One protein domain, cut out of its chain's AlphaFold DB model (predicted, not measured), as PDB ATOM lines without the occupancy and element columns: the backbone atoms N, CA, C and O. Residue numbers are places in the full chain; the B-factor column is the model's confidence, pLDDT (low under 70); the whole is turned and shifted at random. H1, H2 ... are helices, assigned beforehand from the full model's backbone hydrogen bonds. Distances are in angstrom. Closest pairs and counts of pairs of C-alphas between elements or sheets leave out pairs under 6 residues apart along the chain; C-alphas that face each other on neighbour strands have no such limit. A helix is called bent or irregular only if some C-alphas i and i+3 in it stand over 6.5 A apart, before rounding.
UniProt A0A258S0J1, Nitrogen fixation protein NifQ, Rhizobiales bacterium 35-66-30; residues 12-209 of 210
ATOM      1  N   ALA A  12      17.682 -25.154   4.387       73.31
ATOM      2  CA  ALA A  12      19.083 -25.541   4.245       73.31
ATOM      3  C   ALA A  12      19.307 -27.053   4.438       73.31
ATOM      4  O   ALA A  12      20.117 -27.641   3.725       73.31
ATOM      5  N   ASP A  13      18.590 -27.685   5.372       82.31
ATOM      6  CA  ASP A  13      18.683 -29.130   5.609       82.31
ATOM      7  C   ASP A  13      18.078 -29.944   4.452       82.31
ATOM      8  O   ASP A  13      18.710 -30.881   3.961       82.31
ATOM      9  N   ASP A  14      16.911 -29.535   3.935       89.19
ATOM     10  CA  ASP A  14      16.300 -30.153   2.745       89.19
ATOM     11  C   ASP A  14      17.205 -30.031   1.514       89.19
ATOM     12  O   ASP A  14      17.371 -30.974   0.743       89.19
ATOM     13  N   ASP A  15      17.845 -28.879   1.356       90.94
ATOM     14  CA  ASP A  15      18.769 -28.608   0.269       90.94
ATOM     15  C   ASP A  15      20.045 -29.458   0.345       90.94
ATOM     16  O   ASP A  15      20.477 -30.017  -0.661       90.94
ATOM     17  N   ILE A  16      20.629 -29.624   1.534       91.88
ATOM     18  CA  ILE A  16      21.775 -30.523   1.737       91.88
ATOM     19  C   ILE A  16      21.362 -31.980   1.494       91.88
ATOM     20  O   ILE A  16      22.110 -32.746   0.879       91.88
ATOM     21  N   ALA A  17      20.180 -32.386   1.963       94.56
ATOM     22  CA  ALA A  17      19.654 -33.725   1.718       94.56
ATOM     23  C   ALA A  17      19.432 -33.977   0.218       94.56
ATOM     24  O   ALA A  17      19.765 -35.055  -0.285       94.56
ATOM     25  N   PHE A  18      18.932 -32.974  -0.504       95.88
ATOM     26  CA  PHE A  18      18.745 -33.024  -1.947       95.88
ATOM     27  C   PHE A  18      20.078 -33.118  -2.700       95.88
ATOM     28  O   PHE A  18      20.238 -34.014  -3.528       95.88
ATOM     29  N   ASP A  19      21.060 -32.275  -2.371       95.69
ATOM     30  CA  ASP A  19      22.390 -32.303  -2.996       95.69
ATOM     31  C   ASP A  19      23.051 -33.676  -2.789       95.69
ATOM     32  O   ASP A  19      23.574 -34.284  -3.729       95.69
ATOM     33  N   ARG A  20      22.928 -34.242  -1.580       96.19
ATOM     34  CA  ARG A  20      23.395 -35.602  -1.277       96.19
ATOM     35  C   ARG A  20      22.689 -36.660  -2.126       96.19
ATOM     36  O   ARG A  20      23.355 -37.565  -2.628       96.19
ATOM     37  N   HIS A  21      21.369 -36.571  -2.288       96.38
ATOM     38  CA  HIS A  21      20.594 -37.482  -3.141       96.38
ATOM     39  C   HIS A  21      21.048 -37.413  -4.603       96.38
ATOM     40  O   HIS A  21      21.271 -38.457  -5.219       96.38
ATOM     41  N   VAL A  22      21.243 -36.210  -5.145       97.62
ATOM     42  CA  VAL A  22      21.715 -36.015  -6.524       97.62
ATOM     43  C   VAL A  22      23.098 -36.636  -6.713       97.62
ATOM     44  O   VAL A  22      23.284 -37.455  -7.613       97.62
ATOM     45  N   LEU A  23      24.056 -36.303  -5.843       97.25
ATOM     46  CA  LEU A  23      25.418 -36.834  -5.922       97.25
ATOM     47  C   LEU A  23      25.426 -38.367  -5.823       97.25
ATOM     48  O   LEU A  23      26.069 -39.034  -6.633       97.25
ATOM     49  N   ALA A  24      24.663 -38.932  -4.882       96.00
ATOM     50  CA  ALA A  24      24.537 -40.377  -4.719       96.00
ATOM     51  C   ALA A  24      23.930 -41.046  -5.961       96.00
ATOM     52  O   ALA A  24      24.393 -42.111  -6.367       96.00
ATOM     53  N   SER A  25      22.921 -40.425  -6.576       96.88
ATOM     54  CA  SER A  25      22.242 -40.959  -7.761       96.88
ATOM     55  C   SER A  25      23.189 -41.056  -8.955       96.88
ATOM     56  O   SER A  25      23.280 -42.115  -9.581       96.88
ATOM     57  N   ILE A  26      23.968 -40.000  -9.211       97.00
ATOM     58  CA  ILE A  26      24.925 -39.974 -10.322       97.00
ATOM     59  C   ILE A  26      26.041 -41.001 -10.099       97.00
ATOM     60  O   ILE A  26      26.358 -41.776 -11.003       97.00
ATOM     61  N   LEU A  27      26.608 -41.048  -8.885       94.75
ATOM     62  CA  LEU A  27      27.636 -42.029  -8.523       94.75
ATOM     63  C   LEU A  27      27.126 -43.463  -8.664       94.75
ATOM     64  O   LEU A  27      27.837 -44.322  -9.180       94.75
ATOM     65  N   ALA A  28      25.888 -43.726  -8.243       93.56
ATOM     66  CA  ALA A  28      25.298 -45.051  -8.325       93.56
ATOM     67  C   ALA A  28      25.049 -45.484  -9.778       93.56
ATOM     68  O   ALA A  28      25.355 -46.626 -10.120       93.56
ATOM     69  N   VAL A  29      24.562 -44.595 -10.657       94.00
ATOM     70  CA  VAL A  29      24.442 -44.917 -12.093       94.00
ATOM     71  C   VAL A  29      25.807 -45.203 -12.707       94.00
ATOM     72  O   VAL A  29      25.962 -46.221 -13.379       94.00
ATOM     73  N   ALA A  30      26.807 -44.366 -12.433       92.88
ATOM     74  CA  ALA A  30      28.157 -44.579 -12.938       92.88
ATOM     75  C   ALA A  30      28.752 -45.912 -12.453       92.88
ATOM     76  O   ALA A  30      29.262 -46.683 -13.264       92.88
ATOM     77  N   ALA A  31      28.619 -46.237 -11.164       90.75
ATOM     78  CA  ALA A  31      29.096 -47.499 -10.601       90.75
ATOM     79  C   ALA A  31      28.419 -48.732 -11.225       90.75
ATOM     80  O   ALA A  31      29.074 -49.752 -11.427       90.75
ATOM     81  N   MET A  32      27.130 -48.644 -11.570       89.56
ATOM     82  CA  MET A  32      26.414 -49.730 -12.254       89.56
ATOM     83  C   MET A  32      26.859 -49.942 -13.704       89.56
ATOM     84  O   MET A  32      26.681 -51.034 -14.241       89.56
ATOM     85  N   GLU A  33      27.381 -48.908 -14.358       89.62
ATOM     86  CA  GLU A  33      27.881 -48.986 -15.731       89.62
ATOM     87  C   GLU A  33      29.334 -49.483 -15.798       89.62
ATOM     88  O   GLU A  33      29.791 -49.895 -16.865       89.62
ATOM     89  N   GLY A  34      30.051 -49.467 -14.671       86.75
ATOM     90  CA  GLY A  34      31.376 -50.061 -14.513       86.75
ATOM     91  C   GLY A  34      32.377 -49.156 -13.796       86.75
ATOM     92  O   GLY A  34      32.054 -48.076 -13.307       86.75
ATOM     93  N   THR A  35      33.629 -49.602 -13.753       83.44
ATOM     94  CA  THR A  35      34.763 -48.875 -13.157       83.44
ATOM     95  C   THR A  35      35.775 -48.445 -14.229       83.44
ATOM     96  O   THR A  35      35.891 -49.150 -15.233       83.44
ATOM     97  N   PRO A  36      36.549 -47.362 -14.014       88.44
ATOM     98  CA  PRO A  36      36.527 -46.499 -12.830       88.44
ATOM     99  C   PRO A  36      35.359 -45.504 -12.843       88.44
ATOM    100  O   PRO A  36      34.997 -44.943 -13.875       88.44
ATOM    101  N   VAL A  37      34.768 -45.274 -11.670       91.50
ATOM    102  CA  VAL A  37      33.619 -44.366 -11.511       91.50
ATOM    103  C   VAL A  37      34.028 -42.923 -11.784       91.50
ATOM    104  O   VAL A  37      33.257 -42.206 -12.413       91.50
ATOM    105  N   ALA A  38      35.243 -42.524 -11.383       91.75
ATOM    106  CA  ALA A  38      35.789 -41.181 -11.599       91.75
ATOM    107  C   ALA A  38      35.653 -40.718 -13.059       91.75
ATOM    108  O   ALA A  38      35.088 -39.660 -13.328       91.75
ATOM    109  N   GLU A  39      36.053 -41.567 -14.007       90.69
ATOM    110  CA  GLU A  39      35.940 -41.297 -15.443       90.69
ATOM    111  C   GLU A  39      34.480 -41.140 -15.893       90.69
ATOM    112  O   GLU A  39      34.126 -40.199 -16.607       90.69
ATOM    113  N   ARG A  40      33.603 -42.043 -15.445       91.69
ATOM    114  CA  ARG A  40      32.186 -42.063 -15.844       91.69
ATOM    115  C   ARG A  40      31.386 -40.882 -15.307       91.69
ATOM    116  O   ARG A  40      30.355 -40.538 -15.885       91.69
ATOM    117  N   VAL A  41      31.860 -40.262 -14.229       93.88
ATOM    118  CA  VAL A  41      31.307 -39.016 -13.684       93.88
ATOM    119  C   VAL A  41      32.130 -37.783 -14.066       93.88
ATOM    120  O   VAL A  41      31.813 -36.690 -13.619       93.88
ATOM    121  N   GLY A  42      33.169 -37.924 -14.894       93.25
ATOM    122  CA  GLY A  42      33.957 -36.799 -15.405       93.25
ATOM    123  C   GLY A  42      34.800 -36.070 -14.355       93.25
ATOM    124  O   GLY A  42      35.132 -34.905 -14.565       93.25
ATOM    125  N   LEU A  43      35.126 -36.726 -13.239       93.44
ATOM    126  CA  LEU A  43      35.952 -36.171 -12.167       93.44
ATOM    127  C   LEU A  43      37.360 -36.755 -12.205       93.44
ATOM    128  O   LEU A  43      37.552 -37.937 -12.502       93.44
ATOM    129  N   ALA A  44      38.349 -35.947 -11.828       91.12
ATOM    130  CA  ALA A  44      39.663 -36.483 -11.511       91.12
ATOM    131  C   ALA A  44      39.590 -37.386 -10.260       91.12
ATOM    132  O   ALA A  44      38.744 -37.173  -9.386       91.12
ATOM    133  N   PRO A  45      40.498 -38.368 -10.111       90.38
ATOM    134  CA  PRO A  45      40.557 -39.217  -8.921       90.38
ATOM    135  C   PRO A  45      40.590 -38.456  -7.588       90.38
ATOM    136  O   PRO A  45      39.897 -38.835  -6.645       90.38
ATOM    137  N   CYS A  46      41.361 -37.366  -7.513       90.69
ATOM    138  CA  CYS A  46      41.424 -36.520  -6.320       90.69
ATOM    139  C   CYS A  46      40.088 -35.822  -6.036       90.69
ATOM    140  O   CYS A  46      39.608 -35.894  -4.910       90.69
ATOM    141  N   GLU A  47      39.446 -35.242  -7.056       93.31
ATOM    142  CA  GLU A  47      38.143 -34.579  -6.920       93.31
ATOM    143  C   GLU A  47      37.063 -35.563  -6.449       93.31
ATOM    144  O   GLU A  47      36.262 -35.236  -5.576       93.31
ATOM    145  N   LEU A  48      37.056 -36.795  -6.977       93.06
ATOM    146  CA  LEU A  48      36.130 -37.828  -6.510       93.06
ATOM    147  C   LEU A  48      36.406 -38.214  -5.047       93.06
ATOM    148  O   LEU A  48      35.463 -38.413  -4.282       93.06
ATOM    149  N   SER A  49      37.676 -38.313  -4.648       91.50
ATOM    150  CA  SER A  49      38.045 -38.596  -3.257       91.50
ATOM    151  C   SER A  49      37.576 -37.489  -2.309       91.50
ATOM    152  O   SER A  49      37.002 -37.789  -1.266       91.50
ATOM    153  N   GLU A  50      37.782 -36.223  -2.672       93.31
ATOM    154  CA  GLU A  50      37.334 -35.062  -1.892       93.31
ATOM    155  C   GLU A  50      35.804 -35.023  -1.768       93.31
ATOM    156  O   GLU A  50      35.267 -34.796  -0.682       93.31
ATOM    157  N   LEU A  51      35.094 -35.330  -2.857       94.81
ATOM    158  CA  LEU A  51      33.637 -35.434  -2.866       94.81
ATOM    159  C   LEU A  51      33.140 -36.525  -1.917       94.81
ATOM    160  O   LEU A  51      32.222 -36.280  -1.132       94.81
ATOM    161  N   ILE A  52      33.733 -37.722  -1.970       93.25
ATOM    162  CA  ILE A  52      33.381 -38.832  -1.074       93.25
ATOM    163  C   ILE A  52      33.656 -38.442   0.377       93.25
ATOM    164  O   ILE A  52      32.817 -38.681   1.242       93.25
ATOM    165  N   ASP A  53      34.790 -37.806   0.647       91.88
ATOM    166  CA  ASP A  53      35.160 -37.380   1.991       91.88
ATOM    167  C   ASP A  53      34.173 -36.368   2.575       91.88
ATOM    168  O   ASP A  53      33.841 -36.456   3.760       91.88
ATOM    169  N   GLN A  54      33.679 -35.448   1.745       93.25
ATOM    170  CA  GLN A  54      32.727 -34.425   2.157       93.25
ATOM    171  C   GLN A  54      31.295 -34.964   2.297       93.25
ATOM    172  O   GLN A  54      30.621 -34.668   3.285       93.25
ATOM    173  N   TRP A  55      30.807 -35.733   1.320       94.50
ATOM    174  CA  TRP A  55      29.383 -36.087   1.213       94.50
ATOM    175  C   TRP A  55      29.051 -37.507   1.673       94.50
ATOM    176  O   TRP A  55      27.926 -37.765   2.109       94.50
ATOM    177  N   PHE A  56      30.018 -38.423   1.612       93.19
ATOM    178  CA  PHE A  56      29.837 -39.845   1.906       93.19
ATOM    179  C   PHE A  56      30.999 -40.411   2.740       93.19
ATOM    180  O   PHE A  56      31.591 -41.426   2.360       93.19
ATOM    181  N   PRO A  57      31.326 -39.825   3.908       88.44
ATOM    182  CA  PRO A  57      32.510 -40.212   4.678       88.44
ATOM    183  C   PRO A  57      32.512 -41.692   5.090       88.44
ATOM    184  O   PRO A  57      33.577 -42.293   5.217       88.44
ATOM    185  N   LEU A  58      31.329 -42.300   5.246       86.00
ATOM    186  CA  LEU A  58      31.165 -43.723   5.563       86.00
ATOM    187  C   LEU A  58      31.463 -44.662   4.380       86.00
ATOM    188  O   LEU A  58      31.688 -45.847   4.595       86.00
ATOM    189  N   ALA A  59      31.475 -44.161   3.142       81.69
ATOM    190  CA  ALA A  59      31.757 -44.951   1.941       81.69
ATOM    191  C   ALA A  59      33.257 -45.011   1.593       81.69
ATOM    192  O   ALA A  59      33.653 -45.777   0.714       81.69
ATOM    193  N   ARG A  60      34.104 -44.241   2.292       79.19
ATOM    194  CA  ARG A  60      35.546 -44.087   2.023       79.19
ATOM    195  C   ARG A  60      36.306 -45.413   1.919       79.19
ATOM    196  O   ARG A  60      37.224 -45.542   1.121       79.19
ATOM    197  N   THR A  61      35.931 -46.413   2.714       73.62
ATOM    198  CA  THR A  61      36.615 -47.716   2.754       73.62
ATOM    199  C   THR A  61      36.345 -48.601   1.537       73.62
ATOM    200  O   THR A  61      37.018 -49.613   1.368       73.62
ATOM    201  N   CYS A  62      35.372 -48.251   0.690       69.81
ATOM    202  CA  CYS A  62      34.907 -49.098  -0.410       69.81
ATOM    203  C   CYS A  62      35.223 -48.532  -1.808       69.81
ATOM    204  O   CYS A  62      34.783 -49.105  -2.802       69.81
ATOM    205  N   THR A  63      35.967 -47.426  -1.915       71.44
ATOM    206  CA  THR A  63      36.048 -46.619  -3.152       71.44
ATOM    207  C   THR A  63      37.375 -46.730  -3.903       71.44
ATOM    208  O   THR A  63      37.575 -46.055  -4.911       71.44
ATOM    209  N   THR A  64      38.290 -47.615  -3.495       73.31
ATOM    210  CA  THR A  64      39.600 -47.755  -4.161       73.31
ATOM    211  C   THR A  64      39.473 -48.122  -5.644       73.31
ATOM    212  O   THR A  64      40.188 -47.574  -6.479       73.31
ATOM    213  N   THR A  65      38.521 -48.988  -6.006       77.69
ATOM    214  CA  THR A  65      38.237 -49.349  -7.410       77.69
ATOM    215  C   THR A  65      37.509 -48.243  -8.181       77.69
ATOM    216  O   THR A  65      37.536 -48.226  -9.410       77.69
ATOM    217  N   TRP A  66      36.873 -47.298  -7.482       80.88
ATOM    218  CA  TRP A  66      36.155 -46.169  -8.084       80.88
ATOM    219  C   TRP A  66      37.102 -45.054  -8.536       80.88
ATOM    220  O   TRP A  66      36.818 -44.384  -9.528       80.88
ATOM    221  N   ILE A  67      38.211 -44.883  -7.811       79.19
ATOM    222  CA  ILE A  67      39.171 -43.772  -7.933       79.19
ATOM    223  C   ILE A  67      40.350 -44.130  -8.866       79.19
ATOM    224  O   ILE A  67      41.213 -43.301  -9.130       79.19
ATOM    225  N   ALA A  68      40.405 -45.354  -9.407       74.12
ATOM    226  CA  ALA A  68      41.494 -45.759 -10.295       74.12
ATOM    227  C   ALA A  68      41.618 -44.824 -11.518       74.12
ATOM    228  O   ALA A  68      40.624 -44.456 -12.144       74.12
ATOM    229  N   GLN A  69      42.851 -44.443 -11.859       66.12
ATOM    230  CA  GLN A  69      43.125 -43.562 -12.991       66.12
ATOM    231  C   GLN A  69      42.926 -44.326 -14.305       66.12
ATOM    232  O   GLN A  69      43.724 -45.199 -14.645       66.12
ATOM    233  N   ALA A  70      41.899 -43.961 -15.070       59.34
ATOM    234  CA  ALA A  70      41.859 -44.252 -16.498       59.34
ATOM    235  C   ALA A  70      42.597 -43.147 -17.271       59.34
ATOM    236  O   ALA A  70      42.558 -41.974 -16.895       59.34
ATOM    237  N   ALA A  71      43.302 -43.537 -18.333       58.66
ATOM    238  CA  ALA A  71      44.086 -42.654 -19.198       58.66
ATOM    239  C   ALA A  71      43.318 -42.288 -20.477       58.66
ATOM    240  O   ALA A  71      43.879 -42.310 -21.574       58.66
ATOM    241  N   THR A  72      42.020 -42.017 -20.360       64.69
ATOM    242  CA  THR A  72      41.202 -41.612 -21.502       64.69
ATOM    243  C   THR A  72      41.281 -40.097 -21.700       64.69
ATOM    244  O   THR A  72      41.138 -39.338 -20.737       64.69
ATOM    245  N   PRO A  73      41.546 -39.628 -22.934       69.62
ATOM    246  CA  PRO A  73      41.447 -38.213 -23.243       69.62
ATOM    247  C   PRO A  73      40.017 -37.743 -22.980       69.62
ATOM    248  O   PRO A  73      39.057 -38.407 -23.372       69.62
ATOM    249  N   VAL A  74      39.884 -36.606 -22.301       77.50
ATOM    250  CA  VAL A  74      38.575 -35.988 -22.079       77.50
ATOM    251  C   VAL A  74      38.089 -35.426 -23.409       77.50
ATOM    252  O   VAL A  74      38.811 -34.673 -24.056       77.50
ATOM    253  N   ASP A  75      36.875 -35.805 -23.794       89.19
ATOM    254  CA  ASP A  75      36.189 -35.303 -24.983       89.19
ATOM    255  C   ASP A  75      36.063 -33.766 -24.941       89.19
ATOM    256  O   ASP A  75      35.693 -33.193 -23.910       89.19
ATOM    257  N   GLU A  76      36.376 -33.096 -26.052       91.69
ATOM    258  CA  GLU A  76      36.283 -31.637 -26.183       91.69
ATOM    259  C   GLU A  76      34.861 -31.132 -25.903       91.69
ATOM    260  O   GLU A  76      34.697 -30.118 -25.220       91.69
ATOM    261  N   GLU A  77      33.823 -31.869 -26.314       92.69
ATOM    262  CA  GLU A  77      32.431 -31.497 -26.041       92.69
ATOM    263  C   GLU A  77      32.126 -31.505 -24.535       92.69
ATOM    264  O   GLU A  77      31.430 -30.622 -24.021       92.69
ATOM    265  N   VAL A  78      32.695 -32.462 -23.791       94.75
ATOM    266  CA  VAL A  78      32.575 -32.512 -22.323       94.75
ATOM    267  C   VAL A  78      33.233 -31.289 -21.698       94.75
ATOM    268  O   VAL A  78      32.674 -30.704 -20.766       94.75
ATOM    269  N   VAL A  79      34.398 -30.878 -22.204       95.19
ATOM    270  CA  VAL A  79      35.094 -29.676 -21.728       95.19
ATOM    271  C   VAL A  79      34.238 -28.431 -21.958       95.19
ATOM    272  O   VAL A  79      34.008 -27.685 -21.006       95.19
ATOM    273  N   MET A  80      33.691 -28.253 -23.163       95.50
ATOM    274  CA  MET A  80      32.856 -27.096 -23.504       95.50
ATOM    275  C   MET A  80      31.618 -26.987 -22.605       95.50
ATOM    276  O   MET A  80      31.361 -25.933 -22.020       95.50
ATOM    277  N   VAL A  81      30.862 -28.078 -22.432       96.75
ATOM    278  CA  VAL A  81      29.664 -28.072 -21.572       96.75
ATOM    279  C   VAL A  81      30.033 -27.838 -20.105       96.75
ATOM    280  O   VAL A  81      29.338 -27.098 -19.404       96.75
ATOM    281  N   ARG A  82      31.134 -28.426 -19.622       96.81
ATOM    282  CA  ARG A  82      31.620 -28.206 -18.251       96.81
ATOM    283  C   ARG A  82      31.968 -26.741 -18.018       96.81
ATOM    284  O   ARG A  82      31.629 -26.204 -16.962       96.81
ATOM    285  N   ASP A  83      32.633 -26.107 -18.972       96.19
ATOM    286  CA  ASP A  83      33.074 -24.724 -18.846       96.19
ATOM    287  C   ASP A  83      31.884 -23.756 -18.923       96.19
ATOM    288  O   ASP A  83      31.797 -22.846 -18.094       96.19
ATOM    289  N   LEU A  84      30.893 -24.033 -19.783       96.56
ATOM    290  CA  LEU A  84      29.593 -23.352 -19.758       96.56
ATOM    291  C   LEU A  84      28.938 -23.457 -18.371       96.56
ATOM    292  O   LEU A  84      28.550 -22.444 -17.786       96.56
ATOM    293  N   LEU A  85      28.816 -24.669 -17.819       96.88
ATOM    294  CA  LEU A  85      28.190 -24.888 -16.510       96.88
ATOM    295  C   LEU A  85      28.955 -24.178 -15.390       96.88
ATOM    296  O   LEU A  85      28.341 -23.533 -14.542       96.88
ATOM    297  N   ARG A  86      30.292 -24.223 -15.404       95.62
ATOM    298  CA  ARG A  86      31.139 -23.493 -14.447       95.62
ATOM    299  C   ARG A  86      30.926 -21.985 -14.542       95.62
ATOM    300  O   ARG A  86      30.774 -21.342 -13.506       95.62
ATOM    301  N   ALA A  87      30.858 -21.433 -15.752       95.12
ATOM    302  CA  ALA A  87      30.614 -20.009 -15.972       95.12
ATOM    303  C   ALA A  87      29.223 -19.558 -15.494       95.12
ATOM    304  O   ALA A  87      29.040 -18.392 -15.141       95.12
ATOM    305  N   LYS A  88      28.239 -20.465 -15.466       95.00
ATOM    306  CA  LYS A  88      26.885 -20.200 -14.953       95.00
ATOM    307  C   LYS A  88      26.657 -20.735 -13.534       95.00
ATOM    308  O   LYS A  88      25.513 -20.753 -13.089       95.00
ATOM    309  N   CYS A  89      27.698 -21.172 -12.824       95.31
ATOM    310  CA  CYS A  89      27.571 -21.695 -11.467       95.31
ATOM    311  C   CYS A  89      27.172 -20.577 -10.490       95.31
ATOM    312  O   CYS A  89      27.824 -19.536 -10.424       95.31
ATOM    313  N   SER A  90      26.102 -20.796  -9.725       93.56
ATOM    314  CA  SER A  90      25.596 -19.877  -8.694       93.56
ATOM    315  C   SER A  90      25.833 -20.368  -7.268       93.56
ATOM    316  O   SER A  90      25.666 -19.598  -6.327       93.56
ATOM    317  N   SER A  91      26.207 -21.637  -7.081       86.81
ATOM    318  CA  SER A  91      26.494 -22.190  -5.753       86.81
ATOM    319  C   SER A  91      27.925 -21.905  -5.297       86.81
ATOM    320  O   SER A  91      28.859 -21.943  -6.098       86.81
ATOM    321  N   HIS A  92      28.105 -21.699  -3.993       79.75
ATOM    322  CA  HIS A  92      29.420 -21.572  -3.367       79.75
ATOM    323  C   HIS A  92      30.032 -22.944  -3.033       79.75
ATOM    324  O   HIS A  92      29.317 -23.914  -2.793       79.75
ATOM    325  N   GLY A  93      31.366 -23.006  -2.973       86.62
ATOM    326  CA  GLY A  93      32.117 -24.225  -2.651       86.62
ATOM    327  C   GLY A  93      32.323 -25.167  -3.841       86.62
ATOM    328  O   GLY A  93      32.054 -24.820  -4.992       86.62
ATOM    329  N   ASP A  94      32.829 -26.367  -3.560       92.75
ATOM    330  CA  ASP A  94      33.237 -27.324  -4.599       92.75
ATOM    331  C   ASP A  94      32.081 -28.134  -5.186       92.75
ATOM    332  O   ASP A  94      32.187 -28.633  -6.303       92.75
ATOM    333  N   THR A  95      30.931 -28.186  -4.507       94.38
ATOM    334  CA  THR A  95      29.770 -28.980  -4.945       94.38
ATOM    335  C   THR A  95      29.273 -28.575  -6.329       94.38
ATOM    336  O   THR A  95      29.107 -29.435  -7.188       94.38
ATOM    337  N   GLY A  96      29.116 -27.275  -6.603       95.12
ATOM    338  CA  GLY A  96      28.745 -26.806  -7.944       95.12
ATOM    339  C   GLY A  96      29.801 -27.131  -9.003       95.12
ATOM    340  O   GLY A  96      29.469 -27.441 -10.145       95.12
ATOM    341  N   ARG A  97      31.082 -27.120  -8.614       95.50
ATOM    342  CA  ARG A  97      32.215 -27.450  -9.487       95.50
ATOM    343  C   ARG A  97      32.213 -28.928  -9.876       95.50
ATOM    344  O   ARG A  97      32.401 -29.230 -11.055       95.50
ATOM    345  N   TRP A  98      31.970 -29.817  -8.912       97.25
ATOM    346  CA  TRP A  98      31.822 -31.250  -9.154       97.25
ATOM    347  C   TRP A  98      30.572 -31.540  -9.976       97.25
ATOM    348  O   TRP A  98      30.665 -32.214 -10.996       97.25
ATOM    349  N   LEU A  99      29.427 -30.955  -9.614       97.88
ATOM    350  CA  LEU A  99      28.184 -31.104 -10.371       97.88
ATOM    351  C   LEU A  99      28.336 -30.642 -11.823       97.88
ATOM    352  O   LEU A  99      27.826 -31.311 -12.712       97.88
ATOM    353  N   ALA A 100      29.068 -29.557 -12.092       97.44
ATOM    354  CA  ALA A 100      29.324 -29.104 -13.459       97.44
ATOM    355  C   ALA A 100      30.063 -30.169 -14.286       97.44
ATOM    356  O   ALA A 100      29.677 -30.447 -15.420       97.44
ATOM    357  N   ALA A 101      31.096 -30.793 -13.714       96.88
ATOM    358  CA  ALA A 101      31.845 -31.861 -14.373       96.88
ATOM    359  C   ALA A 101      30.990 -33.127 -14.570       96.88
ATOM    360  O   ALA A 101      30.948 -33.685 -15.668       96.88
ATOM    361  N   MET A 102      30.237 -33.514 -13.536       97.81
ATOM    362  CA  MET A 102      29.336 -34.665 -13.561       97.81
ATOM    363  C   MET A 102      28.230 -34.497 -14.601       97.81
ATOM    364  O   MET A 102      28.037 -35.373 -15.442       97.81
ATOM    365  N   ILE A 103      27.543 -33.356 -14.613       98.06
ATOM    366  CA  ILE A 103      26.492 -33.059 -15.591       98.06
ATOM    367  C   ILE A 103      27.066 -33.031 -17.007       98.06
ATOM    368  O   ILE A 103      26.466 -33.627 -17.897       98.06
ATOM    369  N   ALA A 104      28.223 -32.399 -17.225       97.38
ATOM    370  CA  ALA A 104      28.845 -32.341 -18.545       97.38
ATOM    371  C   ALA A 104      29.193 -33.732 -19.090       97.38
ATOM    372  O   ALA A 104      28.872 -34.038 -20.237       97.38
ATOM    373  N   ARG A 105      29.777 -34.612 -18.265       96.31
ATOM    374  CA  ARG A 105      30.088 -35.981 -18.698       96.31
ATOM    375  C   ARG A 105      28.822 -36.772 -19.013       96.31
ATOM    376  O   ARG A 105      28.765 -37.412 -20.061       96.31
ATOM    377  N   ARG A 106      27.811 -36.711 -18.139       96.06
ATOM    378  CA  ARG A 106      26.535 -37.428 -18.315       96.06
ATOM    379  C   ARG A 106      25.669 -36.841 -19.429       96.06
ATOM    380  O   ARG A 106      24.800 -37.534 -19.949       96.06
ATOM    381  N   ALA A 107      25.914 -35.600 -19.847       96.00
ATOM    382  CA  ALA A 107      25.227 -35.005 -20.986       96.00
ATOM    383  C   ALA A 107      25.538 -35.713 -22.314       96.00
ATOM    384  O   ALA A 107      24.674 -35.712 -23.189       96.00
ATOM    385  N   MET A 108      26.697 -36.368 -22.422       94.38
ATOM    386  CA  MET A 108      27.112 -37.110 -23.622       94.38
ATOM    387  C   MET A 108      26.512 -38.514 -23.721       94.38
ATOM    388  O   MET A 108      26.624 -39.167 -24.753       94.38
ATOM    389  N   GLU A 109      25.885 -39.000 -22.653       93.88
ATOM    390  CA  GLU A 109      25.184 -40.281 -22.679       93.88
ATOM    391  C   GLU A 109      23.901 -40.172 -23.534       93.88
ATOM    392  O   GLU A 109      23.399 -39.067 -23.763       93.88
ATOM    393  N   PRO A 110      23.368 -41.278 -24.079       89.56
ATOM    394  CA  PRO A 110      22.365 -41.211 -25.144       89.56
ATOM    395  C   PRO A 110      20.941 -40.859 -24.685       89.56
ATOM    396  O   PRO A 110      20.114 -40.511 -25.528       89.56
ATOM    397  N   ASN A 111      20.621 -40.955 -23.391       90.31
ATOM    398  CA  ASN A 111      19.242 -40.830 -22.909       90.31
ATOM    399  C   ASN A 111      18.890 -39.382 -22.531       90.31
ATOM    400  O   ASN A 111      19.626 -38.430 -22.819       90.31
ATOM    401  N   HIS A 112      17.745 -39.171 -21.880       91.62
ATOM    402  CA  HIS A 112      17.463 -37.875 -21.272       91.62
ATOM    403  C   HIS A 112      18.454 -37.598 -20.137       91.62
ATOM    404  O   HIS A 112      18.843 -38.491 -19.388       91.62
ATOM    405  N   LEU A 113      18.843 -36.331 -19.960       94.81
ATOM    406  CA  LEU A 113      19.872 -35.975 -18.975       94.81
ATOM    407  C   LEU A 113      19.497 -36.413 -17.551       94.81
ATOM    408  O   LEU A 113      20.355 -36.863 -16.805       94.81
ATOM    409  N   TRP A 114      18.222 -36.306 -17.172       95.25
ATOM    410  CA  TRP A 114      17.777 -36.696 -15.833       95.25
ATOM    411  C   TRP A 114      17.894 -38.215 -15.609       95.25
ATOM    412  O   TRP A 114      18.292 -38.636 -14.525       95.25
ATOM    413  N   GLU A 115      17.643 -39.028 -16.640       93.50
ATOM    414  CA  GLU A 115      17.824 -40.486 -16.607       93.50
ATOM    415  C   GLU A 115      19.303 -40.853 -16.500       93.50
ATOM    416  O   GLU A 115      19.682 -41.688 -15.678       93.50
ATOM    417  N   ASP A 116      20.153 -40.195 -17.292       95.62
ATOM    418  CA  ASP A 116      21.596 -40.428 -17.278       95.62
ATOM    419  C   ASP A 116      22.250 -39.972 -15.968       95.62
ATOM    420  O   ASP A 116      23.266 -40.539 -15.572       95.62
ATOM    421  N   LEU A 117      21.654 -39.012 -15.257       96.25
ATOM    422  CA  LEU A 117      22.046 -38.623 -13.897       96.25
ATOM    423  C   LEU A 117      21.470 -39.550 -12.809       96.25
ATOM    424  O   LEU A 117      21.834 -39.418 -11.642       96.25
ATOM    425  N   GLY A 118      20.576 -40.479 -13.158       95.31
ATOM    426  CA  GLY A 118      19.921 -41.376 -12.202       95.31
ATOM    427  C   GLY A 118      18.822 -40.730 -11.367       95.31
ATOM    428  O   GLY A 118      18.411 -41.305 -10.359       95.31
ATOM    429  N   LEU A 119      18.351 -39.549 -11.767       95.25
ATOM    430  CA  LEU A 119      17.281 -38.831 -11.086       95.25
ATOM    431  C   LEU A 119      15.936 -39.522 -11.317       95.25
ATOM    432  O   LEU A 119      15.774 -40.332 -12.237       95.25
ATOM    433  N   ARG A 120      14.967 -39.234 -10.449       91.12
ATOM    434  CA  ARG A 120      13.653 -39.897 -10.486       91.12
ATOM    435  C   ARG A 120      12.763 -39.356 -11.588       91.12
ATOM    436  O   ARG A 120      12.004 -40.109 -12.184       91.12
ATOM    437  N   GLU A 121      12.870 -38.059 -11.825       90.94
ATOM    438  CA  GLU A 121      12.026 -37.326 -12.750       90.94
ATOM    439  C   GLU A 121      12.728 -36.058 -13.237       90.94
ATOM    440  O   GLU A 121      13.679 -35.556 -12.627       90.94
ATOM    441  N   ARG A 122      12.199 -35.482 -14.317       92.19
ATOM    442  CA  ARG A 122      12.669 -34.209 -14.867       92.19
ATOM    443  C   ARG A 122      12.652 -33.067 -13.843       92.19
ATOM    444  O   ARG A 122      13.518 -32.195 -13.908       92.19
ATOM    445  N   ALA A 123      11.690 -33.045 -12.920       92.06
ATOM    446  CA  ALA A 123      11.569 -31.970 -11.936       92.06
ATOM    447  C   ALA A 123      12.782 -31.902 -10.988       92.06
ATOM    448  O   ALA A 123      13.238 -30.801 -10.678       92.06
ATOM    449  N   GLU A 124      13.368 -33.048 -10.612       95.25
ATOM    450  CA  GLU A 124      14.615 -33.087  -9.832       95.25
ATOM    451  C   GLU A 124      15.766 -32.428 -10.604       95.25
ATOM    452  O   GLU A 124      16.515 -31.633 -10.037       95.25
ATOM    453  N   LEU A 125      15.875 -32.675 -11.914       96.12
ATOM    454  CA  LEU A 125      16.884 -32.017 -12.748       96.12
ATOM    455  C   LEU A 125      16.653 -30.503 -12.815       96.12
ATOM    456  O   LEU A 125      17.591 -29.729 -12.658       96.12
ATOM    457  N   SER A 126      15.411 -30.060 -13.006       94.44
ATOM    458  CA  SER A 126      15.103 -28.627 -13.011       94.44
ATOM    459  C   SER A 126      15.429 -27.961 -11.669       94.44
ATOM    460  O   SER A 126      15.993 -26.867 -11.670       94.44
ATOM    461  N   ARG A 127      15.160 -28.628 -10.533       95.38
ATOM    462  CA  ARG A 127      15.563 -28.161  -9.194       95.38
ATOM    463  C   ARG A 127      17.088 -28.071  -9.068       95.38
ATOM    464  O   ARG A 127      17.594 -27.046  -8.618       95.38
ATOM    465  N   LEU A 128      17.812 -29.101  -9.509       96.94
ATOM    466  CA  LEU A 128      19.278 -29.143  -9.521       96.94
ATOM    467  C   LEU A 128      19.874 -27.959 -10.297       96.94
ATOM    468  O   LEU A 128      20.722 -27.238  -9.764       96.94
ATOM    469  N   ILE A 129      19.412 -27.726 -11.532       97.00
ATOM    470  CA  ILE A 129      19.912 -26.619 -12.356       97.00
ATOM    471  C   ILE A 129      19.525 -25.264 -11.756       97.00
ATOM    472  O   ILE A 129      20.370 -24.379 -11.686       97.00
ATOM    473  N   ALA A 130      18.295 -25.095 -11.264       95.44
ATOM    474  CA  ALA A 130      17.866 -23.845 -10.632       95.44
ATOM    475  C   ALA A 130      18.701 -23.480  -9.397       95.44
ATOM    476  O   ALA A 130      18.976 -22.305  -9.169       95.44
ATOM    477  N   ARG A 131      19.128 -24.481  -8.626       94.56
ATOM    478  CA  ARG A 131      19.901 -24.294  -7.399       94.56
ATOM    479  C   ARG A 131      21.375 -23.978  -7.663       94.56
ATOM    480  O   ARG A 131      21.904 -22.998  -7.141       94.56
ATOM    481  N   HIS A 132      22.045 -24.799  -8.470       97.06
ATOM    482  CA  HIS A 132      23.496 -24.693  -8.670       97.06
ATOM    483  C   HIS A 132      23.897 -23.858  -9.885       97.06
ATOM    484  O   HIS A 132      25.030 -23.388  -9.944       97.06
ATOM    485  N   PHE A 133      22.979 -23.650 -10.829       97.06
ATOM    486  CA  PHE A 133      23.224 -22.972 -12.101       97.06
ATOM    487  C   PHE A 133      22.078 -22.001 -12.432       97.06
ATOM    488  O   PHE A 133      21.545 -21.991 -13.546       97.06
ATOM    489  N   ALA A 134      21.671 -21.179 -11.459       95.69
ATOM    490  CA  ALA A 134      20.506 -20.296 -11.563       95.69
ATOM    491  C   ALA A 134      20.493 -19.399 -12.826       95.69
ATOM    492  O   ALA A 134      19.441 -19.307 -13.468       95.69
ATOM    493  N   PRO A 135      21.624 -18.794 -13.265       95.25
ATOM    494  CA  PRO A 135      21.677 -18.047 -14.523       95.25
ATOM    495  C   PRO A 135      21.286 -18.876 -15.752       95.25
ATOM    496  O   PRO A 135      20.688 -18.346 -16.685       95.25
ATOM    497  N   LEU A 136      21.607 -20.173 -15.758       94.56
ATOM    498  CA  LEU A 136      21.250 -21.087 -16.839       94.56
ATOM    499  C   LEU A 136      19.775 -21.489 -16.762       94.56
ATOM    500  O   LEU A 136      19.089 -21.506 -17.782       94.56
ATOM    501  N   ALA A 137      19.259 -21.741 -15.555       94.50
ATOM    502  CA  ALA A 137      17.844 -22.045 -15.356       94.50
ATOM    503  C   ALA A 137      16.929 -20.902 -15.813       94.50
ATOM    504  O   ALA A 137      15.925 -21.149 -16.479       94.50
ATOM    505  N   ALA A 138      17.314 -19.653 -15.541       94.56
ATOM    506  CA  ALA A 138      16.572 -18.467 -15.965       94.56
ATOM    507  C   ALA A 138      16.447 -18.335 -17.498       94.56
ATOM    508  O   ALA A 138      15.519 -17.694 -17.985       94.56
ATOM    509  N   ARG A 139      17.355 -18.955 -18.269       92.38
ATOM    510  CA  ARG A 139      17.304 -18.977 -19.743       92.38
ATOM    511  C   ARG A 139      16.325 -20.029 -20.279       92.38
ATOM    512  O   ARG A 139      15.917 -19.936 -21.433       92.38
ATOM    513  N   ASN A 140      15.915 -21.007 -19.466       91.44
ATOM    514  CA  ASN A 140      15.033 -22.097 -19.885       91.44
ATOM    515  C   ASN A 140      13.539 -21.814 -19.631       91.44
ATOM    516  O   ASN A 140      12.839 -22.595 -18.989       91.44
ATOM    517  N   THR A 141      13.025 -20.692 -20.132       84.88
ATOM    518  CA  THR A 141      11.648 -20.228 -19.853       84.88
ATOM    519  C   THR A 141      10.549 -21.101 -20.464       84.88
ATOM    520  O   THR A 141       9.427 -21.125 -19.968       84.88
ATOM    521  N   HIS A 142      10.863 -21.822 -21.540       83.81
ATOM    522  CA  HIS A 142       9.910 -22.635 -22.298       83.81
ATOM    523  C   HIS A 142      10.087 -24.139 -22.067       83.81
ATOM    524  O   HIS A 142       9.572 -24.937 -22.845       83.81
ATOM    525  N   ASN A 143      10.813 -24.530 -21.012       85.88
ATOM    526  CA  ASN A 143      11.033 -25.931 -20.654       85.88
ATOM    527  C   ASN A 143      11.677 -26.755 -21.792       85.88
ATOM    528  O   ASN A 143      11.316 -27.907 -22.023       85.88
ATOM    529  N   MET A 144      12.653 -26.171 -22.492       90.00
ATOM    530  CA  MET A 144      13.486 -26.862 -23.478       90.00
ATOM    531  C   MET A 144      14.245 -28.023 -22.819       90.00
ATOM    532  O   MET A 144      14.621 -27.958 -21.640       90.00
ATOM    533  N   ARG A 145      14.515 -29.088 -23.580       92.62
ATOM    534  CA  ARG A 145      15.394 -30.182 -23.142       92.62
ATOM    535  C   ARG A 145      16.766 -29.627 -22.749       92.62
ATOM    536  O   ARG A 145      17.385 -28.896 -23.522       92.62
ATOM    537  N   TRP A 146      17.267 -29.991 -21.569       94.25
ATOM    538  CA  TRP A 146      18.474 -29.375 -20.998       94.25
ATOM    539  C   TRP A 146      19.718 -29.530 -21.878       94.25
ATOM    540  O   TRP A 146      20.434 -28.554 -22.079       94.25
ATOM    541  N   LYS A 147      19.926 -30.708 -22.490       94.25
ATOM    542  CA  LYS A 147      21.042 -30.928 -23.429       94.25
ATOM    543  C   LYS A 147      20.977 -29.938 -24.600       94.25
ATOM    544  O   LYS A 147      21.965 -29.283 -24.905       94.25
ATOM    545  N   ARG A 148      19.795 -29.747 -25.203       92.25
ATOM    546  CA  ARG A 148      19.589 -28.784 -26.303       92.25
ATOM    547  C   ARG A 148      19.851 -27.346 -25.871       92.25
ATOM    548  O   ARG A 148      20.459 -26.597 -26.630       92.25
ATOM    549  N   LEU A 149      19.447 -26.982 -24.654       93.00
ATOM    550  CA  LEU A 149      19.743 -25.666 -24.100       93.00
ATOM    551  C   LEU A 149      21.253 -25.441 -23.950       93.00
ATOM    552  O   LEU A 149      21.719 -24.361 -24.294       93.00
ATOM    553  N   PHE A 150      22.026 -26.433 -23.490       94.81
ATOM    554  CA  PHE A 150      23.483 -26.296 -23.363       94.81
ATOM    555  C   PHE A 150      24.135 -25.994 -24.714       94.81
ATOM    556  O   PHE A 150      24.858 -25.009 -24.825       94.81
ATOM    557  N   TYR A 151      23.806 -26.762 -25.757       91.50
ATOM    558  CA  TYR A 151      24.328 -26.508 -27.103       91.50
ATOM    559  C   TYR A 151      23.888 -25.151 -27.659       91.50
ATOM    560  O   TYR A 151      24.698 -24.450 -28.256       91.50
ATOM    561  N   ARG A 152      22.639 -24.730 -27.415       90.62
ATOM    562  CA  ARG A 152      22.185 -23.388 -27.803       90.62
ATOM    563  C   ARG A 152      23.031 -22.300 -27.145       90.62
ATOM    564  O   ARG A 152      23.451 -21.377 -27.829       90.62
ATOM    565  N   MET A 153      23.267 -22.415 -25.840       91.62
ATOM    566  CA  MET A 153      24.059 -21.447 -25.082       91.62
ATOM    567  C   MET A 153      25.516 -21.413 -25.549       91.62
ATOM    568  O   MET A 153      26.066 -20.326 -25.667       91.62
ATOM    569  N   LEU A 154      26.112 -22.569 -25.866       92.38
ATOM    570  CA  LEU A 154      27.453 -22.636 -26.457       92.38
ATOM    571  C   LEU A 154      27.505 -21.898 -27.802       92.38
ATOM    572  O   LEU A 154      28.363 -21.046 -27.995       92.38
ATOM    573  N   CYS A 155      26.545 -22.153 -28.699       88.75
ATOM    574  CA  CYS A 155      26.471 -21.429 -29.969       88.75
ATOM    575  C   CYS A 155      26.299 -19.916 -29.767       88.75
ATOM    576  O   CYS A 155      26.955 -19.141 -30.454       88.75
ATOM    577  N   GLU A 156      25.427 -19.498 -28.842       87.88
ATOM    578  CA  GLU A 156      25.184 -18.081 -28.540       87.88
ATOM    579  C   GLU A 156      26.431 -17.379 -27.979       87.88
ATOM    580  O   GLU A 156      26.714 -16.250 -28.384       87.88
ATOM    581  N   ASP A 157      27.174 -18.030 -27.076       84.88
ATOM    582  CA  ASP A 157      28.400 -17.479 -26.481       84.88
ATOM    583  C   ASP A 157      29.511 -17.303 -27.545       84.88
ATOM    584  O   ASP A 157      30.269 -16.334 -27.482       84.88
ATOM    585  N   ASP A 158      29.532 -18.148 -28.584       81.00
ATOM    586  CA  ASP A 158      30.422 -18.030 -29.752       81.00
ATOM    587  C   ASP A 158      29.893 -17.066 -30.844       81.00
ATOM    588  O   ASP A 158      30.500 -16.906 -31.905       81.00
ATOM    589  N   GLY A 159      28.750 -16.407 -30.611       79.00
ATOM    590  CA  GLY A 159      28.132 -15.468 -31.554       79.00
ATOM    591  C   GLY A 159      27.397 -16.127 -32.728       79.00
ATOM    592  O   GLY A 159      26.995 -15.441 -33.673       79.00
ATOM    593  N   PHE A 160      27.192 -17.443 -32.679       75.00
ATOM    594  CA  PHE A 160      26.421 -18.195 -33.661       75.00
ATOM    595  C   PHE A 160      24.947 -18.310 -33.266       75.00
ATOM    596  O   PHE A 160      24.556 -18.293 -32.100       75.00
ATOM    597  N   VAL A 161      24.098 -18.485 -34.277       72.44
ATOM    598  CA  VAL A 161      22.664 -18.717 -34.092       72.44
ATOM    599  C   VAL A 161      22.361 -20.181 -34.391       72.44
ATOM    600  O   VAL A 161      22.460 -20.614 -35.535       72.44
ATOM    601  N   MET A 162      21.955 -20.943 -33.369       68.38
ATOM    602  CA  MET A 162      21.648 -22.376 -33.509       68.38
ATOM    603  C   MET A 162      20.428 -22.649 -34.409       68.38
ATOM    604  O   MET A 162      20.355 -23.683 -35.064       68.38
ATOM    605  N   CYS A 163      19.445 -21.744 -34.431       72.75
ATOM    606  CA  CYS A 163      18.208 -21.910 -35.194       72.75
ATOM    607  C   CYS A 163      17.844 -20.608 -35.909       72.75
ATOM    608  O   CYS A 163      17.698 -19.569 -35.272       72.75
ATOM    609  N   SER A 164      17.670 -20.676 -37.229       68.50
ATOM    610  CA  SER A 164      17.330 -19.531 -38.079       68.50
ATOM    611  C   SER A 164      15.848 -19.143 -38.033       68.50
ATOM    612  O   SER A 164      15.479 -18.073 -38.519       68.50
ATOM    613  N   THR A 165      14.981 -19.986 -37.459       68.62
ATOM    614  CA  THR A 165      13.546 -19.703 -37.360       68.62
ATOM    615  C   THR A 165      13.276 -18.702 -36.230       68.62
ATOM    616  O   THR A 165      13.610 -18.985 -35.077       68.62
ATOM    617  N   PRO A 166      12.610 -17.562 -36.501       71.19
ATOM    618  CA  PRO A 166      12.351 -16.539 -35.484       71.19
ATOM    619  C   PRO A 166      11.338 -16.988 -34.418       71.19
ATOM    620  O   PRO A 166      11.289 -16.420 -33.331       71.19
ATOM    621  N   VAL A 167      10.530 -18.014 -34.714       76.31
ATOM    622  CA  VAL A 167       9.520 -18.577 -33.812       76.31
ATOM    623  C   VAL A 167       9.773 -20.074 -33.641       76.31
ATOM    624  O   VAL A 167       9.640 -20.843 -34.589       76.31
ATOM    625  N   CYS A 168      10.095 -20.507 -32.417       77.69
ATOM    626  CA  CYS A 168      10.459 -21.902 -32.141       77.69
ATOM    627  C   CYS A 168       9.363 -22.903 -32.549       77.69
ATOM    628  O   CYS A 168       9.690 -23.964 -33.064       77.69
ATOM    629  N   THR A 169       8.077 -22.567 -32.383       76.06
ATOM    630  CA  THR A 169       6.942 -23.452 -32.728       76.06
ATOM    631  C   THR A 169       6.779 -23.714 -34.226       76.06
ATOM    632  O   THR A 169       6.049 -24.624 -34.601       76.06
ATOM    633  N   GLN A 170       7.451 -22.938 -35.079       79.00
ATOM    634  CA  GLN A 170       7.472 -23.124 -36.534       79.00
ATOM    635  C   GLN A 170       8.748 -23.832 -37.013       79.00
ATOM    636  O   GLN A 170       8.933 -24.024 -38.211       79.00
ATOM    637  N   CYS A 171       9.646 -24.195 -36.094       82.06
ATOM    638  CA  CYS A 171      10.846 -24.952 -36.415       82.06
ATOM    639  C   CYS A 171      10.495 -26.433 -36.601       82.06
ATOM    640  O   CYS A 171       9.829 -27.027 -35.751       82.06
ATOM    641  N   ASN A 172      10.999 -27.054 -37.669       79.19
ATOM    642  CA  ASN A 172      10.811 -28.489 -37.913       79.19
ATOM    643  C   ASN A 172      11.397 -29.358 -36.786       79.19
ATOM    644  O   ASN A 172      10.879 -30.437 -36.508       79.19
ATOM    645  N   ASP A 173      12.409 -28.854 -36.076       81.38
ATOM    646  CA  ASP A 173      13.045 -29.531 -34.945       81.38
ATOM    647  C   ASP A 173      12.387 -29.200 -33.593       81.38
ATOM    648  O   ASP A 173      12.933 -29.521 -32.534       81.38
ATOM    649  N   PHE A 174      11.205 -28.569 -33.583       81.31
ATOM    650  CA  PHE A 174      10.512 -28.189 -32.348       81.31
ATOM    651  C   PHE A 174      10.342 -29.375 -31.388       81.31
ATOM    652  O   PHE A 174      10.646 -29.250 -30.202       81.31
ATOM    653  N   ALA A 175       9.944 -30.545 -31.895       80.69
ATOM    654  CA  ALA A 175       9.780 -31.752 -31.083       80.69
ATOM    655  C   ALA A 175      11.105 -32.263 -30.485       80.69
ATOM    656  O   ALA A 175      11.113 -32.836 -29.400       80.69
ATOM    657  N   LEU A 176      12.245 -32.022 -31.137       78.69
ATOM    658  CA  LEU A 176      13.559 -32.389 -30.598       78.69
ATOM    659  C   LEU A 176      14.001 -31.456 -29.463       78.69
ATOM    660  O   LEU A 176      14.782 -31.867 -28.600       78.69
ATOM    661  N   CYS A 177      13.514 -30.215 -29.469       79.44
ATOM    662  CA  CYS A 177      13.829 -29.184 -28.484       79.44
ATOM    663  C   CYS A 177      12.849 -29.146 -27.302       79.44
ATOM    664  O   CYS A 177      13.271 -28.851 -26.186       79.44
ATOM    665  N   PHE A 178      11.570 -29.440 -27.534       83.38
ATOM    666  CA  PHE A 178      10.477 -29.269 -26.565       83.38
ATOM    667  C   PHE A 178       9.583 -30.504 -26.419       83.38
ATOM    668  O   PHE A 178       8.552 -30.438 -25.754       83.38
ATOM    669  N   GLY A 179       9.932 -31.619 -27.062       79.44
ATOM    670  CA  GLY A 179       9.174 -32.859 -26.947       79.44
ATOM    671  C   GLY A 179       9.180 -33.395 -25.522       79.44
ATOM    672  O   GLY A 179      10.119 -33.141 -24.763       79.44
ATOM    673  N   ASP A 180       8.146 -34.170 -25.201       77.19
ATOM    674  CA  ASP A 180       7.960 -34.778 -23.888       77.19
ATOM    675  C   ASP A 180       9.188 -35.603 -23.461       77.19
ATOM    676  O   ASP A 180       9.863 -36.222 -24.289       77.19
ATOM    677  N   GLU A 181       9.486 -35.546 -22.166       74.62
ATOM    678  CA  GLU A 181      10.540 -36.315 -21.491       74.62
ATOM    679  C   GLU A 181       9.955 -37.054 -20.272       74.62
ATOM    680  O   GLU A 181      10.687 -37.381 -19.336       74.62
ATOM    681  N   SER A 182       8.631 -37.272 -20.249       66.88
ATOM    682  CA  SER A 182       7.981 -38.150 -19.280       66.88
ATOM    683  C   SER A 182       8.470 -39.591 -19.481       66.88
ATOM    684  O   SER A 182       8.524 -40.109 -20.596       66.88
ATOM    685  N   GLY A 183       8.911 -40.225 -18.395       60.56
ATOM    686  CA  GLY A 183       9.558 -41.533 -18.436       60.56
ATOM    687  C   GLY A 183       9.814 -42.085 -17.038       60.56
ATOM    688  O   GLY A 183       9.669 -41.378 -16.040       60.56
ATOM    689  N   GLU A 184      10.182 -43.363 -16.961       67.56
ATOM    690  CA  GLU A 184      10.576 -44.025 -15.715       67.56
ATOM    691  C   GLU A 184      12.102 -43.951 -15.548       67.56
ATOM    692  O   GLU A 184      12.857 -44.212 -16.481       67.56
ATOM    693  N   SER A 185      12.574 -43.580 -14.353       72.94
ATOM    694  CA  SER A 185      14.010 -43.518 -14.056       72.94
ATOM    695  C   SER A 185      14.710 -44.855 -14.308       72.94
ATOM    696  O   SER A 185      14.214 -45.902 -13.881       72.94
ATOM    697  N   ARG A 186      15.933 -44.823 -14.864       75.62
ATOM    698  CA  ARG A 186      16.801 -46.011 -15.050       75.62
ATOM    699  C   ARG A 186      16.979 -46.820 -13.761       75.62
ATOM    700  O   ARG A 186      17.135 -48.039 -13.797       75.62
ATOM    701  N   MET A 187      16.947 -46.148 -12.611       76.12
ATOM    702  CA  MET A 187      17.020 -46.793 -11.299       76.12
ATOM    703  C   MET A 187      15.741 -47.551 -10.936       76.12
ATOM    704  O   MET A 187      15.812 -48.621 -10.330       76.12
ATOM    705  N   ALA A 188      14.576 -47.002 -11.281       73.00
ATOM    706  CA  ALA A 188      13.286 -47.631 -11.022       73.00
ATOM    707  C   ALA A 188      13.085 -48.862 -11.920       73.00
ATOM    708  O   ALA A 188      12.775 -49.937 -11.405       73.00
ATOM    709  N   ASP A 189      13.397 -48.742 -13.213       71.19
ATOM    710  CA  ASP A 189      13.368 -49.857 -14.166       71.19
ATOM    711  C   ASP A 189      14.291 -51.013 -13.738       71.19
ATOM    712  O   ASP A 189      13.884 -52.178 -13.673       71.19
ATOM    713  N   ARG A 190      15.522 -50.702 -13.308       73.25
ATOM    714  CA  ARG A 190      16.448 -51.721 -12.790       73.25
ATOM    715  C   ARG A 190      15.962 -52.381 -11.508       73.25
ATOM    716  O   ARG A 190      16.061 -53.598 -11.394       73.25
ATOM    717  N   ARG A 191      15.431 -51.622 -10.542       75.62
ATOM    718  CA  ARG A 191      14.856 -52.206  -9.314       75.62
ATOM    719  C   ARG A 191      13.712 -53.158  -9.639       75.62
ATOM    720  O   ARG A 191      13.650 -54.235  -9.056       75.62
ATOM    721  N   ARG A 192      12.846 -52.783 -10.582       75.69
ATOM    722  CA  ARG A 192      11.761 -53.632 -11.078       75.69
ATOM    723  C   ARG A 192      12.310 -54.898 -11.731       75.69
ATOM    724  O   ARG A 192      11.876 -55.987 -11.376       75.69
ATOM    725  N   THR A 193      13.299 -54.766 -12.612       77.62
ATOM    726  CA  THR A 193      13.958 -55.900 -13.278       77.62
ATOM    727  C   THR A 193      14.577 -56.868 -12.267       77.62
ATOM    728  O   THR A 193      14.364 -58.074 -12.363       77.62
ATOM    729  N   LEU A 194      15.281 -56.356 -11.253       76.75
ATOM    730  CA  LEU A 194      15.858 -57.172 -10.180       76.75
ATOM    731  C   LEU A 194      14.783 -57.847  -9.322       76.75
ATOM    732  O   LEU A 194      14.921 -59.020  -8.989       76.75
ATOM    733  N   ALA A 195      13.701 -57.137  -8.986       73.50
ATOM    734  CA  ALA A 195      12.588 -57.701  -8.226       73.50
ATOM    735  C   ALA A 195      11.866 -58.819  -9.000       73.50
ATOM    736  O   ALA A 195      11.520 -59.842  -8.415       73.50
ATOM    737  N   LEU A 196      11.686 -58.654 -10.314       75.25
ATOM    738  CA  LEU A 196      11.118 -59.678 -11.196       75.25
ATOM    739  C   LEU A 196      12.056 -60.888 -11.342       75.25
ATOM    740  O   LEU A 196      11.592 -62.025 -11.294       75.25
ATOM    741  N   GLY A 197      13.369 -60.657 -11.454       69.06
ATOM    742  CA  GLY A 197      14.376 -61.721 -11.476       69.06
ATOM    743  C   GLY A 197      14.384 -62.544 -10.184       69.06
ATOM    744  O   GLY A 197      14.274 -63.767 -10.236       69.06
ATOM    745  N   ALA A 198      14.398 -61.878  -9.026       67.25
ATOM    746  CA  ALA A 198      14.357 -62.530  -7.716       67.25
ATOM    747  C   ALA A 198      13.059 -63.327  -7.481       67.25
ATOM    748  O   ALA A 198      13.094 -64.395  -6.872       67.25
ATOM    749  N   ALA A 199      11.918 -62.843  -7.987       60.94
ATOM    750  CA  ALA A 199      10.657 -63.583  -7.936       60.94
ATOM    751  C   ALA A 199      10.706 -64.864  -8.789       60.94
ATOM    752  O   ALA A 199      10.259 -65.917  -8.341       60.94
ATOM    753  N   SER A 200      11.315 -64.804  -9.981       59.09
ATOM    754  CA  SER A 200      11.441 -65.972 -10.864       59.09
ATOM    755  C   SER A 200      12.374 -67.059 -10.312       59.09
ATOM    756  O   SER A 200      12.069 -68.245 -10.425       59.09
ATOM    757  N   GLU A 201      13.472 -66.683  -9.645       59.50
ATOM    758  CA  GLU A 201      14.383 -67.639  -8.994       59.50
ATOM    759  C   GLU A 201      13.733 -68.326  -7.779       59.50
ATOM    760  O   GLU A 201      13.976 -69.510  -7.532       59.50
ATOM    761  N   GLY A 202      12.850 -67.621  -7.058       58.47
ATOM    762  CA  GLY A 202      12.071 -68.180  -5.948       58.47
ATOM    763  C   GLY A 202      11.049 -69.241  -6.381       58.47
ATOM    764  O   GLY A 202      10.891 -70.260  -5.701       58.47
ATOM    765  N   ASP A 203      10.410 -69.061  -7.539       56.38
ATOM    766  CA  ASP A 203       9.448 -70.028  -8.091       56.38
ATOM    767  C   ASP A 203      10.138 -71.304  -8.611       56.38
ATOM    768  O   ASP A 203       9.645 -72.421  -8.415       56.38
ATOM    769  N   LEU A 204      11.331 -71.171  -9.204       53.38
ATOM    770  CA  LEU A 204      12.158 -72.300  -9.658       53.38
ATOM    771  C   LEU A 204      12.730 -73.131  -8.496       53.38
ATOM    772  O   LEU A 204      12.831 -74.354  -8.617       53.38
ATOM    773  N   ALA A 205      13.067 -72.501  -7.366       55.12
ATOM    774  CA  ALA A 205      13.507 -73.194  -6.151       55.12
ATOM    775  C   ALA A 205      12.352 -73.934  -5.442       55.12
ATOM    776  O   ALA A 205      12.540 -75.027  -4.901       55.12
ATOM    777  N   SER A 206      11.139 -73.378  -5.505       55.12
ATOM    778  CA  SER A 206       9.928 -73.978  -4.924       55.12
ATOM    779  C   SER A 206       9.421 -75.181  -5.733       55.12
ATOM    780  O   SER A 206       8.884 -76.130  -5.167       55.12
ATOM    781  N   SER A 207       9.656 -75.185  -7.048       54.78
ATOM    782  CA  SER A 207       9.220 -76.248  -7.968       54.78
ATOM    783  C   SER A 207      10.118 -77.496  -7.968       54.78
ATOM    784  O   SER A 207       9.695 -78.548  -8.432       54.78
ATOM    785  N   GLN A 208      11.352 -77.404  -7.454       53.78
ATOM    786  CA  GLN A 208      12.298 -78.533  -7.360       53.78
ATOM    787  C   GLN A 208      12.237 -79.283  -6.018       53.78
ATOM    788  O   GLN A 208      12.971 -80.248  -5.820       53.78
ATOM    789  N   SER A 209      11.370 -78.848  -5.099       52.69
ATOM    790  CA  SER A 209      11.216 -79.436  -3.759       52.69
ATOM    791  C   SER A 209       9.945 -80.289  -3.603       52.69
ATOM    792  O   SER A 209       9.538 -80.560  -2.474       52.69
TER     793      SER A 209
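Overview. This is residues 12 to 209 of the 210 residues of the protein "Nitrogen fixation protein NifQ" of Rhizobiales bacterium 35-66-30 (UniProt A0A258S0J1). A body of helices set mostly crosswise is gathered round H6, with the long helix H1 passing close by it, and the other long helix, H12, sticks out as an arm with residues 189 to 207. H5 and H6 form a helical hairpin in the body, and H10 crosses H5. The printed part has 198 residues with twelve named helices, H1 to H12 in chain order, and no named strand; its class is all helix. The whole is compact, with a radius of gyration of the C-alphas of 19.1 A, yet elongated, spanning 70 by 39 by 38 A; without residues 189 to 209 the body spans 55 by 35 by 30 A.

Arrangement. H1, residues 12 to 33, is close to but not clearly touching the hub H6, residues 94 to 107, at a steep tilt of 39 degrees; their closest C-alphas, of Ile 26 and Met 102, are 7.6 A apart. H1 touches H2, residues 37 to 40, only at the corner, closest at the C-alphas of Ala 30 and Arg 40, 5.6 A. H6 and H5, residues 76 to 87, touch as a hairpin, opposite ways at 36 degrees, only just steep; the closest C-alphas are Arg 82 and Ala 104, 5.0 A. With residues 95 to 98, H6 only just touches H3, residues 45 to 55, with 3 pairs of C-alphas within 8 A, the closest Glu 47 and Trp 98, 7.5 A. H3 only just touches H4, residues 57 to 62, and only at the corner, with 3 such pairs, the closest Ile 52 and Arg 60, 6.5 A. H4 is irregular: C-alphas 58 and 61 are 7.3 A apart. H6 touches H7, residues 113 to 116, only at the corner, closest at C-alphas 107 and 113, 5.8 A. H8, residues 122 to 132, touches H7, closest at C-alphas 125 and 114, 5.7 A, and H9, residues 134 to 137, closest at C-alphas 130 and 137, 5.1 A. H10, residues 146 to 157, touches H5 with residues 150 to 154 alone, about perpendicular at 82 degrees; C-alphas 81 and 150 are closest, 6.7 A. H11, residues 174 to 178, is close to but not clearly touching H10, closest at C-alphas 177 and 148, 6.2 A. H12, residues 186 to 207, is close to but not clearly touching H7, closest at C-alphas 186 and 115, 5.8 A. Every O i to N i+4 pair is within hydrogen-bond range in H1, H3, H5, H6, H8, H10, H11 and H12, against 0 of 2 in H4, where 1 of 3 O i to N i+3 pairs is; H2, H7 and H9 are too short for an O i to N i+4 pair.

Along the chain. H1 begins at C-alpha 12 (19.083, -25.541, 4.245), and H12 ends at C-alpha 207 (9.220, -76.248, -7.968); each is 32.0 A long. H6 is 19.8 A long, H5 16.5 A, H10 16.4 A, H8 15.7 A and H3 15.4 A.

Size, cuts and confidence. The two C-alphas farthest apart, of Gly 159 and Ser 209, are 71.8 A apart, and the printed part has no cut. The links H4 to H5, residues 63 to 75, and H10 to H11, residues 158 to 173, are long. Mean pLDDT of the printed part is 85.5; 25 residues are under 70, among them 69 to 73 and 197 to 209.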